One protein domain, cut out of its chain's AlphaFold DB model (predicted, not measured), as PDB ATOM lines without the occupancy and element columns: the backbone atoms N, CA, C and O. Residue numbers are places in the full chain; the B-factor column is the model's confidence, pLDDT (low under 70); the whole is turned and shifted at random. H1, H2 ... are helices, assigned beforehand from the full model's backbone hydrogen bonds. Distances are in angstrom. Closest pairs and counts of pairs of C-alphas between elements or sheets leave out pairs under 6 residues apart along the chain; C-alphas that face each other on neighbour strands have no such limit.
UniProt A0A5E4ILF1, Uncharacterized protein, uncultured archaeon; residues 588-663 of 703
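Overview. This is residues 588 to 663 of the 703 residues of an uncharacterized protein of uncultured archaeon (UniProt A0A5E4ILF1). Short helix H2 sits in the middle, with H3 packed on its beginning and the first half of long H4 crossing it steeply; residues 653 to 659, at H4's far end and the turn into small H5, stick out. The 76 printed residues, all helix in class, hold five named helices, H1 to H5 in order, and no named strand. The whole is compact, with a radius of gyration of the C-alphas of 12.4 A, and spans 36 by 24 by 18 A.

Arrangement. H1, residues 588 to 591, is close but not clearly touching H2, residues 594 to 605 (C-alphas of Glu 588 and Ile 597, the closest, 7.5 A). H2 touches H3, residues 611 to 619, with residues 594 to 598 alone; the closest C-alphas, Asp 594 and Ile 614, are 6.1 A apart, at a steep tilt of 60 degrees, opposite ways. H4, residues 636 to 655, touches H2 with residues 636 to 644 alone, closest at the C-alphas of Ala 600 and Ile 640, 5.3 A, at a steep tilt of 53 degrees, opposite ways. H5, residues 658 to 662, only just touches H4, with 3 pairs of C-alphas within 8 A, the closest Tyr 652 and Ile 660, 7.2 A. H5 is apart from H1, H2 and H3. Every O i to N i+4 pair is within hydrogen-bond range in H2, H3 and H4; H5 has 0 of 1, but 2 of 2 O i to N i+3 pairs, and H1 is too short for an i+4 pair.

Along the chain. H1 begins at C-alpha 588 (527.037, 350.543, 566.322). H2 is 15.8 A long, H3 12.4 A and H4 28.1 A; H5 ends at C-alpha 662 (522.755, 354.415, 580.166).

Size, cuts and confidence. The farthest C-alphas, Glu 629 and Gly 656, are 35.9 A apart. The printed part has no cut; the link from H3 to H4 is long, and residues 607 to 608 are under pLDDT 70.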
ATOM      1  N   GLU A 588     527.479 351.903 566.012       93.00
ATOM      2  CA  GLU A 588     527.037 350.543 566.322       93.00
ATOM      3  C   GLU A 588     527.842 349.918 567.471       93.00
ATOM      4  O   GLU A 588     527.279 349.433 568.455       93.00
ATOM      5  N   LEU A 589     529.171 349.964 567.401       92.06
ATOM      6  CA  LEU A 589     530.019 349.376 568.434       92.06
ATOM      7  C   LEU A 589     529.878 350.131 569.761       92.06
ATOM      8  O   LEU A 589     529.817 349.504 570.813       92.06
ATOM      9  N   ALA A 590     529.749 351.456 569.761       90.69
ATOM     10  CA  ALA A 590     529.605 352.205 571.009       90.69
ATOM     11  C   ALA A 590     528.281 351.913 571.741       90.69
ATOM     12  O   ALA A 590     528.206 352.071 572.958       90.69
ATOM     13  N   ASN A 591     527.232 351.492 571.025       92.62
ATOM     14  CA  ASN A 591     525.877 351.416 571.578       92.62
ATOM     15  C   ASN A 591     525.324 350.003 571.760       92.62
ATOM     16  O   ASN A 591     524.344 349.850 572.491       92.62
ATOM     17  N   PHE A 592     525.917 348.979 571.147       94.25
ATOM     18  CA  PHE A 592     525.362 347.624 571.158       94.25
ATOM     19  C   PHE A 592     526.391 346.568 571.562       94.25
ATOM     20  O   PHE A 592     527.586 346.699 571.296       94.25
ATOM     21  N   THR A 593     525.907 345.500 572.197       93.81
ATOM     22  CA  THR A 593     526.703 344.305 572.524       93.81
ATOM     23  C   THR A 593     527.086 343.529 571.265       93.81
ATOM     24  O   THR A 593     526.394 343.591 570.249       93.81
ATOM     25  N   ASP A 594     528.131 342.704 571.345       94.81
ATOM     26  CA  ASP A 594     528.536 341.840 570.225       94.81
ATOM     27  C   ASP A 594     527.426 340.872 569.803       94.81
ATOM     28  O   ASP A 594     527.226 340.630 568.614       94.81
ATOM     29  N   SER A 595     526.642 340.371 570.763       94.25
ATOM     30  CA  SER A 595     525.479 339.525 570.489       94.25
ATOM     31  C   SER A 595     524.361 340.263 569.755       94.25
ATOM     32  O   SER A 595     523.779 339.704 568.830       94.25
ATOM     33  N   GLU A 596     524.061 341.511 570.132       94.81
ATOM     34  CA  GLU A 596     523.037 342.317 569.451       94.81
ATOM     35  C   GLU A 596     523.450 342.614 568.007       94.81
ATOM     36  O   GLU A 596     522.644 342.463 567.090       94.81
ATOM     37  N   ILE A 597     524.724 342.966 567.803       95.00
ATOM     38  CA  ILE A 597     525.298 343.212 566.475       95.00
ATOM     39  C   ILE A 597     525.241 341.950 565.625       95.00
ATOM     40  O   ILE A 597     524.776 342.011 564.489       95.00
ATOM     41  N   LYS A 598     525.630 340.797 566.180       94.81
ATOM     42  CA  LYS A 598     525.559 339.521 565.466       94.81
ATOM     43  C   LYS A 598     524.137 339.223 564.989       94.81
ATOM     44  O   LYS A 598     523.952 338.913 563.819       94.81
ATOM     45  N   VAL A 599     523.145 339.354 565.871       94.62
ATOM     46  CA  VAL A 599     521.734 339.091 565.540       94.62
ATOM     47  C   VAL A 599     521.254 340.008 564.416       94.62
ATOM     48  O   VAL A 599     520.664 339.529 563.452       94.62
ATOM     49  N   ALA A 600     521.538 341.309 564.503       94.94
ATOM     50  CA  ALA A 600     521.107 342.264 563.486       94.94
ATOM     51  C   ALA A 600     521.778 342.030 562.126       94.94
ATOM     52  O   ALA A 600     521.142 342.159 561.083       94.94
ATOM     53  N   ILE A 601     523.061 341.672 562.129       93.12
ATOM     54  CA  ILE A 601     523.798 341.316 560.916       93.12
ATOM     55  C   ILE A 601     523.255 340.023 560.310       93.12
ATOM     56  O   ILE A 601     523.030 339.972 559.103       93.12
ATOM     57  N   ASP A 602     523.040 338.988 561.122       92.81
ATOM     58  CA  ASP A 602     522.540 337.693 560.662       92.81
ATOM     59  C   ASP A 602     521.156 337.816 560.013       92.81
ATOM     60  O   ASP A 602     520.879 337.107 559.051       92.81
ATOM     61  N   GLU A 603     520.315 338.731 560.499       93.69
ATOM     62  CA  GLU A 603     518.999 339.021 559.922       93.69
ATOM     63  C   GLU A 603     519.087 339.725 558.556       93.69
ATOM     64  O   GLU A 603     518.218 339.543 557.707       93.69
ATOM     65  N   VAL A 604     520.141 340.513 558.311       93.38
ATOM     66  CA  VAL A 604     520.335 341.226 557.034       93.38
ATOM     67  C   VAL A 604     521.131 340.402 556.020       93.38
ATOM     68  O   VAL A 604     520.913 340.550 554.818       93.38
ATOM     69  N   LEU A 605     522.065 339.569 556.486       90.81
ATOM     70  CA  LEU A 605     523.044 338.841 555.669       90.81
ATOM     71  C   LEU A 605     522.892 337.307 555.737       90.81
ATOM     72  O   LEU A 605     523.828 336.589 555.375       90.81
ATOM     73  N   ASP A 606     521.754 336.806 556.220       83.31
ATOM     74  CA  ASP A 606     521.406 335.381 556.325       83.31
ATOM     75  C   ASP A 606     522.425 334.526 557.120       83.31
ATOM     76  O   ASP A 606     522.927 333.505 556.649       83.31
ATOM     77  N   GLY A 607     522.739 334.928 558.359       69.56
ATOM     78  CA  GLY A 607     523.382 334.047 559.356       69.56
ATOM     79  C   GLY A 607     524.889 333.790 559.213       69.56
ATOM     80  O   GLY A 607     525.381 332.756 559.669       69.56
ATOM     81  N   SER A 608     525.637 334.680 558.556       69.50
ATOM     82  CA  SER A 608     526.967 334.360 558.012       69.50
ATOM     83  C   SER A 608     528.169 334.998 558.725       69.50
ATOM     84  O   SER A 608     529.294 334.850 558.246       69.50
ATOM     85  N   ILE A 609     527.984 335.670 559.870       82.88
ATOM     86  CA  ILE A 609     529.082 336.370 560.559       82.88
ATOM     87  C   ILE A 609     529.442 335.732 561.906       82.88
ATOM     88  O   ILE A 609     528.587 335.482 562.760       82.88
ATOM     89  N   ASN A 610     530.745 335.504 562.102       88.44
ATOM     90  CA  ASN A 610     531.306 335.008 563.353       88.44
ATOM     91  C   ASN A 610     531.386 336.130 564.413       88.44
ATOM     92  O   ASN A 610     531.954 337.192 564.152       88.44
ATOM     93  N   ILE A 611     530.870 335.871 565.621       93.25
ATOM     94  CA  ILE A 611     530.944 336.787 566.768       93.25
ATOM     95  C   ILE A 611     532.388 337.100 567.183       93.25
ATOM     96  O   ILE A 611     532.664 338.232 567.571       93.25
ATOM     97  N   GLU A 612     533.325 336.156 567.030       92.62
ATOM     98  CA  GLU A 612     534.742 336.402 567.321       92.62
ATOM     99  C   GLU A 612     535.314 337.527 566.450       92.62
ATOM    100  O   GLU A 612     536.128 338.313 566.929       92.62
ATOM    101  N   LYS A 613     534.826 337.673 565.210       91.31
ATOM    102  CA  LYS A 613     535.224 338.770 564.320       91.31
ATOM    103  C   LYS A 613     534.686 340.118 564.803       91.31
ATOM    104  O   LYS A 613     535.372 341.124 564.677       91.31
ATOM    105  N   ILE A 614     533.484 340.145 565.389       92.12
ATOM    106  CA  ILE A 614     532.902 341.356 565.996       92.12
ATOM    107  C   ILE A 614     533.755 341.805 567.190       92.12
ATOM    108  O   ILE A 614     534.117 342.977 567.291       92.12
ATOM    109  N   ILE A 615     534.129 340.859 568.057       92.56
ATOM    110  CA  ILE A 615     535.006 341.106 569.211       92.56
ATOM    111  C   ILE A 615     536.373 341.620 568.741       92.56
ATOM    112  O   ILE A 615     536.890 342.594 569.292       92.56
ATOM    113  N   GLU A 616     536.940 340.997 567.706       92.25
ATOM    114  CA  GLU A 616     538.215 341.397 567.113       92.25
ATOM    115  C   GLU A 616     538.165 342.841 566.606       92.25
ATOM    116  O   GLU A 616     538.935 343.672 567.093       92.25
ATOM    117  N   ILE A 617     537.225 343.184 565.712       91.00
ATOM    118  CA  ILE A 617     537.150 344.547 565.163       91.00
ATOM    119  C   ILE A 617     536.906 345.592 566.254       91.00
ATOM    120  O   ILE A 617     537.482 346.678 566.203       91.00
ATOM    121  N   ARG A 618     536.122 345.254 567.289       89.94
ATOM    122  CA  ARG A 618     535.872 346.133 568.432       89.94
ATOM    123  C   ARG A 618     537.148 346.387 569.222       89.94
ATOM    124  O   ARG A 618     537.429 347.531 569.566       89.94
ATOM    125  N   SER A 619     537.925 345.338 569.492       87.62
ATOM    126  CA  SER A 619     539.198 345.443 570.215       87.62
ATOM    127  C   SER A 619     540.244 346.256 569.448       87.62
ATOM    128  O   SER A 619     541.045 346.960 570.058       87.62
ATOM    129  N   LEU A 620     540.191 346.201 568.114       87.88
ATOM    130  CA  LEU A 620     541.043 346.976 567.215       87.88
ATOM    131  C   LEU A 620     540.527 348.405 566.978       87.88
ATOM    132  O   LEU A 620     541.236 349.209 566.379       87.88
ATOM    133  N   GLY A 621     539.319 348.733 567.447       84.12
ATOM    134  CA  GLY A 621     538.701 350.048 567.268       84.12
ATOM    135  C   GLY A 621     538.230 350.338 565.840       84.12
ATOM    136  O   GLY A 621     538.082 351.508 565.495       84.12
ATOM    137  N   LEU A 622     538.007 349.298 565.030       85.69
ATOM    138  CA  LEU A 622     537.640 349.395 563.616       85.69
ATOM    139  C   LEU A 622     536.136 349.636 563.397       85.69
ATOM    140  O   LEU A 622     535.296 349.387 564.265       85.69
ATOM    141  N   GLY A 623     535.791 350.102 562.195       85.44
ATOM    142  CA  GLY A 623     534.420 350.277 561.710       85.44
ATOM    143  C   GLY A 623     533.621 348.972 561.590       85.44
ATOM    144  O   GLY A 623     534.181 347.934 561.252       85.44
ATOM    145  N   ILE A 624     532.288 349.021 561.736       87.94
ATOM    146  CA  ILE A 624     531.421 347.864 561.411       87.94
ATOM    147  C   ILE A 624     531.525 347.446 559.930       87.94
ATOM    148  O   ILE A 624     531.257 346.301 559.581       87.94
ATOM    149  N   ASN A 625     531.960 348.353 559.055       87.56
ATOM    150  CA  ASN A 625     532.190 348.065 557.641       87.56
ATOM    151  C   ASN A 625     533.385 347.120 557.408       87.56
ATOM    152  O   ASN A 625     533.401 346.402 556.416       87.56
ATOM    153  N   GLU A 626     534.341 347.052 558.340       87.56
ATOM    154  CA  GLU A 626     535.501 346.142 558.263       87.56
ATOM    155  C   GLU A 626     535.128 344.684 558.592       87.56
ATOM    156  O   GLU A 626     535.929 343.753 558.479       87.56
ATOM    157  N   LEU A 627     533.886 344.467 559.024       87.56
ATOM    158  CA  LEU A 627     533.401 343.178 559.491       87.56
ATOM    159  C   LEU A 627     533.112 342.229 558.319       87.56
ATOM    160  O   LEU A 627     533.451 341.049 558.391       87.56
ATOM    161  N   ASP A 628     532.539 342.726 557.225       87.75
ATOM    162  CA  ASP A 628     532.269 341.974 555.994       87.75
ATOM    163  C   ASP A 628     531.953 342.958 554.859       87.75
ATOM    164  O   ASP A 628     531.222 343.924 555.068       87.75
ATOM    165  N   GLU A 629     532.448 342.700 553.646       86.25
ATOM    166  CA  GLU A 629     532.215 343.559 552.472       86.25
ATOM    167  C   GLU A 629     530.720 343.779 552.172       86.25
ATOM    168  O   GLU A 629     530.321 344.815 551.640       86.25
ATOM    169  N   ARG A 630     529.861 342.831 552.562       89.50
ATOM    170  CA  ARG A 630     528.407 342.918 552.387       89.50
ATOM    171  C   ARG A 630     527.746 343.878 553.375       89.50
ATOM    172  O   ARG A 630     526.624 344.314 553.110       89.50
ATOM    173  N   VAL A 631     528.395 344.215 554.493       85.94
ATOM    174  CA  VAL A 631     527.907 345.241 555.434       85.94
ATOM    175  C   VAL A 631     527.986 346.627 554.794       85.94
ATOM    176  O   VAL A 631     527.039 347.406 554.916       85.94
ATOM    177  N   ASP A 632     529.063 346.894 554.050       83.38
ATOM    178  CA  ASP A 632     529.281 348.160 553.337       83.38
ATOM    179  C   ASP A 632     528.441 348.283 552.049       83.38
ATOM    180  O   ASP A 632     528.370 349.344 551.426       83.38
ATOM    181  N   ALA A 633     527.736 347.216 551.649       85.94
ATOM    182  CA  ALA A 633     526.836 347.268 550.505       85.94
ATOM    183  C   ALA A 633     525.720 348.323 550.714       85.94
ATOM    184  O   ALA A 633     525.195 348.467 551.828       85.94
ATOM    185  N   PRO A 634     525.299 349.044 549.653       82.69
ATOM    186  CA  PRO A 634     524.379 350.173 549.773       82.69
ATOM    187  C   PRO A 634     523.109 349.851 550.570       82.69
ATOM    188  O   PRO A 634     522.307 348.995 550.199       82.69
ATOM    189  N   GLY A 635     522.915 350.573 551.675       85.69
ATOM    190  CA  GLY A 635     521.738 350.463 552.536       85.69
ATOM    191  C   GLY A 635     521.762 349.320 553.558       85.69
ATOM    192  O   GLY A 635     520.880 349.294 554.418       85.69
ATOM    193  N   ASN A 636     522.744 348.412 553.537       91.88
ATOM    194  CA  ASN A 636     522.814 347.317 554.511       91.88
ATOM    195  C   ASN A 636     523.175 347.817 555.912       91.88
ATOM    196  O   ASN A 636     522.453 347.487 556.852       91.88
ATOM    197  N   LYS A 637     524.172 348.702 556.055       90.38
ATOM    198  CA  LYS A 637     524.477 349.373 557.335       90.38
ATOM    199  C   LYS A 637     523.233 350.023 557.962       90.38
ATOM    200  O   LYS A 637     522.946 349.820 559.138       90.38
ATOM    201  N   ILE A 638     522.429 350.722 557.155       91.88
ATOM    202  CA  ILE A 638     521.179 351.360 557.604       91.88
ATOM    203  C   ILE A 638     520.167 350.313 558.094       91.88
ATOM    204  O   ILE A 638     519.519 350.518 559.119       91.88
ATOM    205  N   LYS A 639     519.998 349.191 557.382       94.50
ATOM    206  CA  LYS A 639     519.101 348.104 557.816       94.50
ATOM    207  C   LYS A 639     519.565 347.490 559.137       94.50
ATOM    208  O   LYS A 639     518.745 347.348 560.038       94.50
ATOM    209  N   ILE A 640     520.863 347.209 559.263       94.75
ATOM    210  CA  ILE A 640     521.472 346.657 560.480       94.75
ATOM    211  C   ILE A 640     521.221 347.603 561.662       94.75
ATOM    212  O   ILE A 640     520.677 347.181 562.678       94.75
ATOM    213  N   ALA A 641     521.515 348.897 561.510       94.44
ATOM    214  CA  ALA A 641     521.289 349.895 562.556       94.44
ATOM    215  C   ALA A 641     519.805 350.030 562.951       94.44
ATOM    216  O   ALA A 641     519.484 350.184 564.129       94.44
ATOM    217  N   ASN A 642     518.881 349.917 561.990       94.94
ATOM    218  CA  ASN A 642     517.447 349.902 562.284       94.94
ATOM    219  C   ASN A 642     517.028 348.664 563.087       94.94
ATOM    220  O   ASN A 642     516.245 348.799 564.023       94.94
ATOM    221  N   ILE A 643     517.532 347.478 562.741       95.69
ATOM    222  CA  ILE A 643     517.237 346.244 563.481       95.69
ATOM    223  C   ILE A 643     517.804 346.328 564.897       95.69
ATOM    224  O   ILE A 643     517.094 346.022 565.852       95.69
ATOM    225  N   LEU A 644     519.036 346.821 565.050       96.06
ATOM    226  CA  LEU A 644     519.660 347.063 566.350       96.06
ATOM    227  C   LEU A 644     518.779 347.934 567.254       96.06
ATOM    228  O   LEU A 644     518.505 347.567 568.396       96.06
ATOM    229  N   ILE A 645     518.278 349.050 566.728       95.19
ATOM    230  CA  ILE A 645     517.423 349.975 567.479       95.19
ATOM    231  C   ILE A 645     516.030 349.409 567.749       95.19
ATOM    232  O   ILE A 645     515.537 349.511 568.870       95.19
ATOM    233  N   ASN A 646     515.408 348.750 566.775       94.81
ATOM    234  CA  ASN A 646     514.104 348.119 566.982       94.81
ATOM    235  C   ASN A 646     514.181 347.015 568.044       94.81
ATOM    236  O   ASN A 646     513.313 346.930 568.912       94.81
ATOM    237  N   ASN A 647     515.238 346.200 568.009       94.31
ATOM    238  CA  ASN A 647     515.484 345.167 569.011       94.31
ATOM    239  C   ASN A 647     515.759 345.781 570.383       94.31
ATOM    240  O   ASN A 647     515.267 345.266 571.383       94.31
ATOM    241  N   LEU A 648     516.476 346.906 570.439       93.06
ATOM    242  CA  LEU A 648     516.690 347.650 571.676       93.06
ATOM    243  C   LEU A 648     515.366 348.115 572.300       93.06
ATOM    244  O   LEU A 648     515.119 347.866 573.480       93.06
ATOM    245  N   PHE A 649     514.493 348.739 571.507       93.19
ATOM    246  CA  PHE A 649     513.188 349.220 571.971       93.19
ATOM    247  C   PHE A 649     512.273 348.078 572.393       93.19
ATOM    248  O   PHE A 649     511.621 348.160 573.434       93.19
ATOM    249  N   LYS A 650     512.260 346.990 571.620       92.19
ATOM    250  CA  LYS A 650     511.500 345.786 571.951       92.19
ATOM    251  C   LYS A 650     511.983 345.167 573.261       92.19
ATOM    252  O   LYS A 650     511.173 344.874 574.131       92.19
ATOM    253  N   ASN A 651     513.298 345.046 573.450       88.44
ATOM    254  CA  ASN A 651     513.874 344.529 574.691       88.44
ATOM    255  C   ASN A 651     513.480 345.381 575.905       88.44
ATOM    256  O   ASN A 651     513.177 344.823 576.959       88.44
ATOM    257  N   TYR A 652     513.443 346.710 575.761       90.44
ATOM    258  CA  TYR A 652     512.941 347.593 576.814       90.44
ATOM    259  C   TYR A 652     511.459 347.347 577.113       90.44
ATOM    260  O   TYR A 652     511.093 347.197 578.274       90.44
ATOM    261  N   GLN A 653     510.612 347.278 576.083       89.81
ATOM    262  CA  GLN A 653     509.174 347.036 576.244       89.81
ATOM    263  C   GLN A 653     508.889 345.687 576.913       89.81
ATOM    264  O   GLN A 653     508.029 345.605 577.786       89.81
ATOM    265  N   ASP A 654     509.641 344.651 576.540       91.38
ATOM    266  CA  ASP A 654     509.449 343.293 577.040       91.38
ATOM    267  C   ASP A 654     509.979 343.113 578.475       91.38
ATOM    268  O   ASP A 654     509.429 342.319 579.239       91.38
ATOM    269  N   ARG A 655     511.068 343.804 578.850       91.44
ATOM    270  CA  ARG A 655     511.805 343.542 580.106       91.44
ATOM    271  C   ARG A 655     511.799 344.688 581.116       91.44
ATOM    272  O   ARG A 655     512.160 344.458 582.265       91.44
ATOM    273  N   GLY A 656     511.425 345.901 580.712       84.44
ATOM    274  CA  GLY A 656     511.472 347.099 581.557       84.44
ATOM    275  C   GLY A 656     512.886 347.493 582.003       84.44
ATOM    276  O   GLY A 656     513.048 348.083 583.069       84.44
ATOM    277  N   ASP A 657     513.917 347.126 581.236       85.06
ATOM    278  CA  ASP A 657     515.317 347.328 581.616       85.06
ATOM    279  C   ASP A 657     515.751 348.794 581.453       85.06
ATOM    280  O   ASP A 657     516.093 349.251 580.359       85.06
ATOM    281  N   SER A 658     515.775 349.539 582.559       84.56
ATOM    282  CA  SER A 658     516.165 350.953 582.572       84.56
ATOM    283  C   SER A 658     517.634 351.202 582.210       84.56
ATOM    284  O   SER A 658     517.966 352.328 581.834       84.56
ATOM    285  N   SER A 659     518.507 350.183 582.264       86.12
ATOM    286  CA  SER A 659     519.933 350.324 581.910       86.12
ATOM    287  C   SER A 659     520.150 350.659 580.431       86.12
ATOM    288  O   SER A 659     521.199 351.171 580.043       86.12
ATOM    289  N   ILE A 660     519.130 350.459 579.590       86.81
ATOM    290  CA  ILE A 660     519.143 350.901 578.192       86.81
ATOM    291  C   ILE A 660     519.398 352.412 578.097       86.81
ATOM    292  O   ILE A 660     520.141 352.837 577.217       86.81
ATOM    293  N   SER A 661     518.873 353.209 579.036       86.69
ATOM    294  CA  SER A 661     519.062 354.668 579.078       86.69
ATOM    295  C   SER A 661     520.481 355.117 579.469       86.69
ATOM    296  O   SER A 661     520.810 356.303 579.347       86.69
ATOM    297  N   ASP A 662     521.335 354.181 579.894       88.44
ATOM    298  CA  ASP A 662     522.755 354.415 580.166       88.44
ATOM    299  C   ASP A 662     523.619 354.247 578.906       88.44
ATOM    300  O   ASP A 662     524.817 354.532 578.934       88.44
ATOM    301  N   ARG A 663     523.035 353.806 577.777       91.06
ATOM    302  CA  ARG A 663     523.784 353.679 576.521       91.06
ATOM    303  C   ARG A 663     524.233 355.057 576.002       91.06
ATOM    304  O   ARG A 663     523.479 356.032 576.115       91.06
TER     305      ARG A 663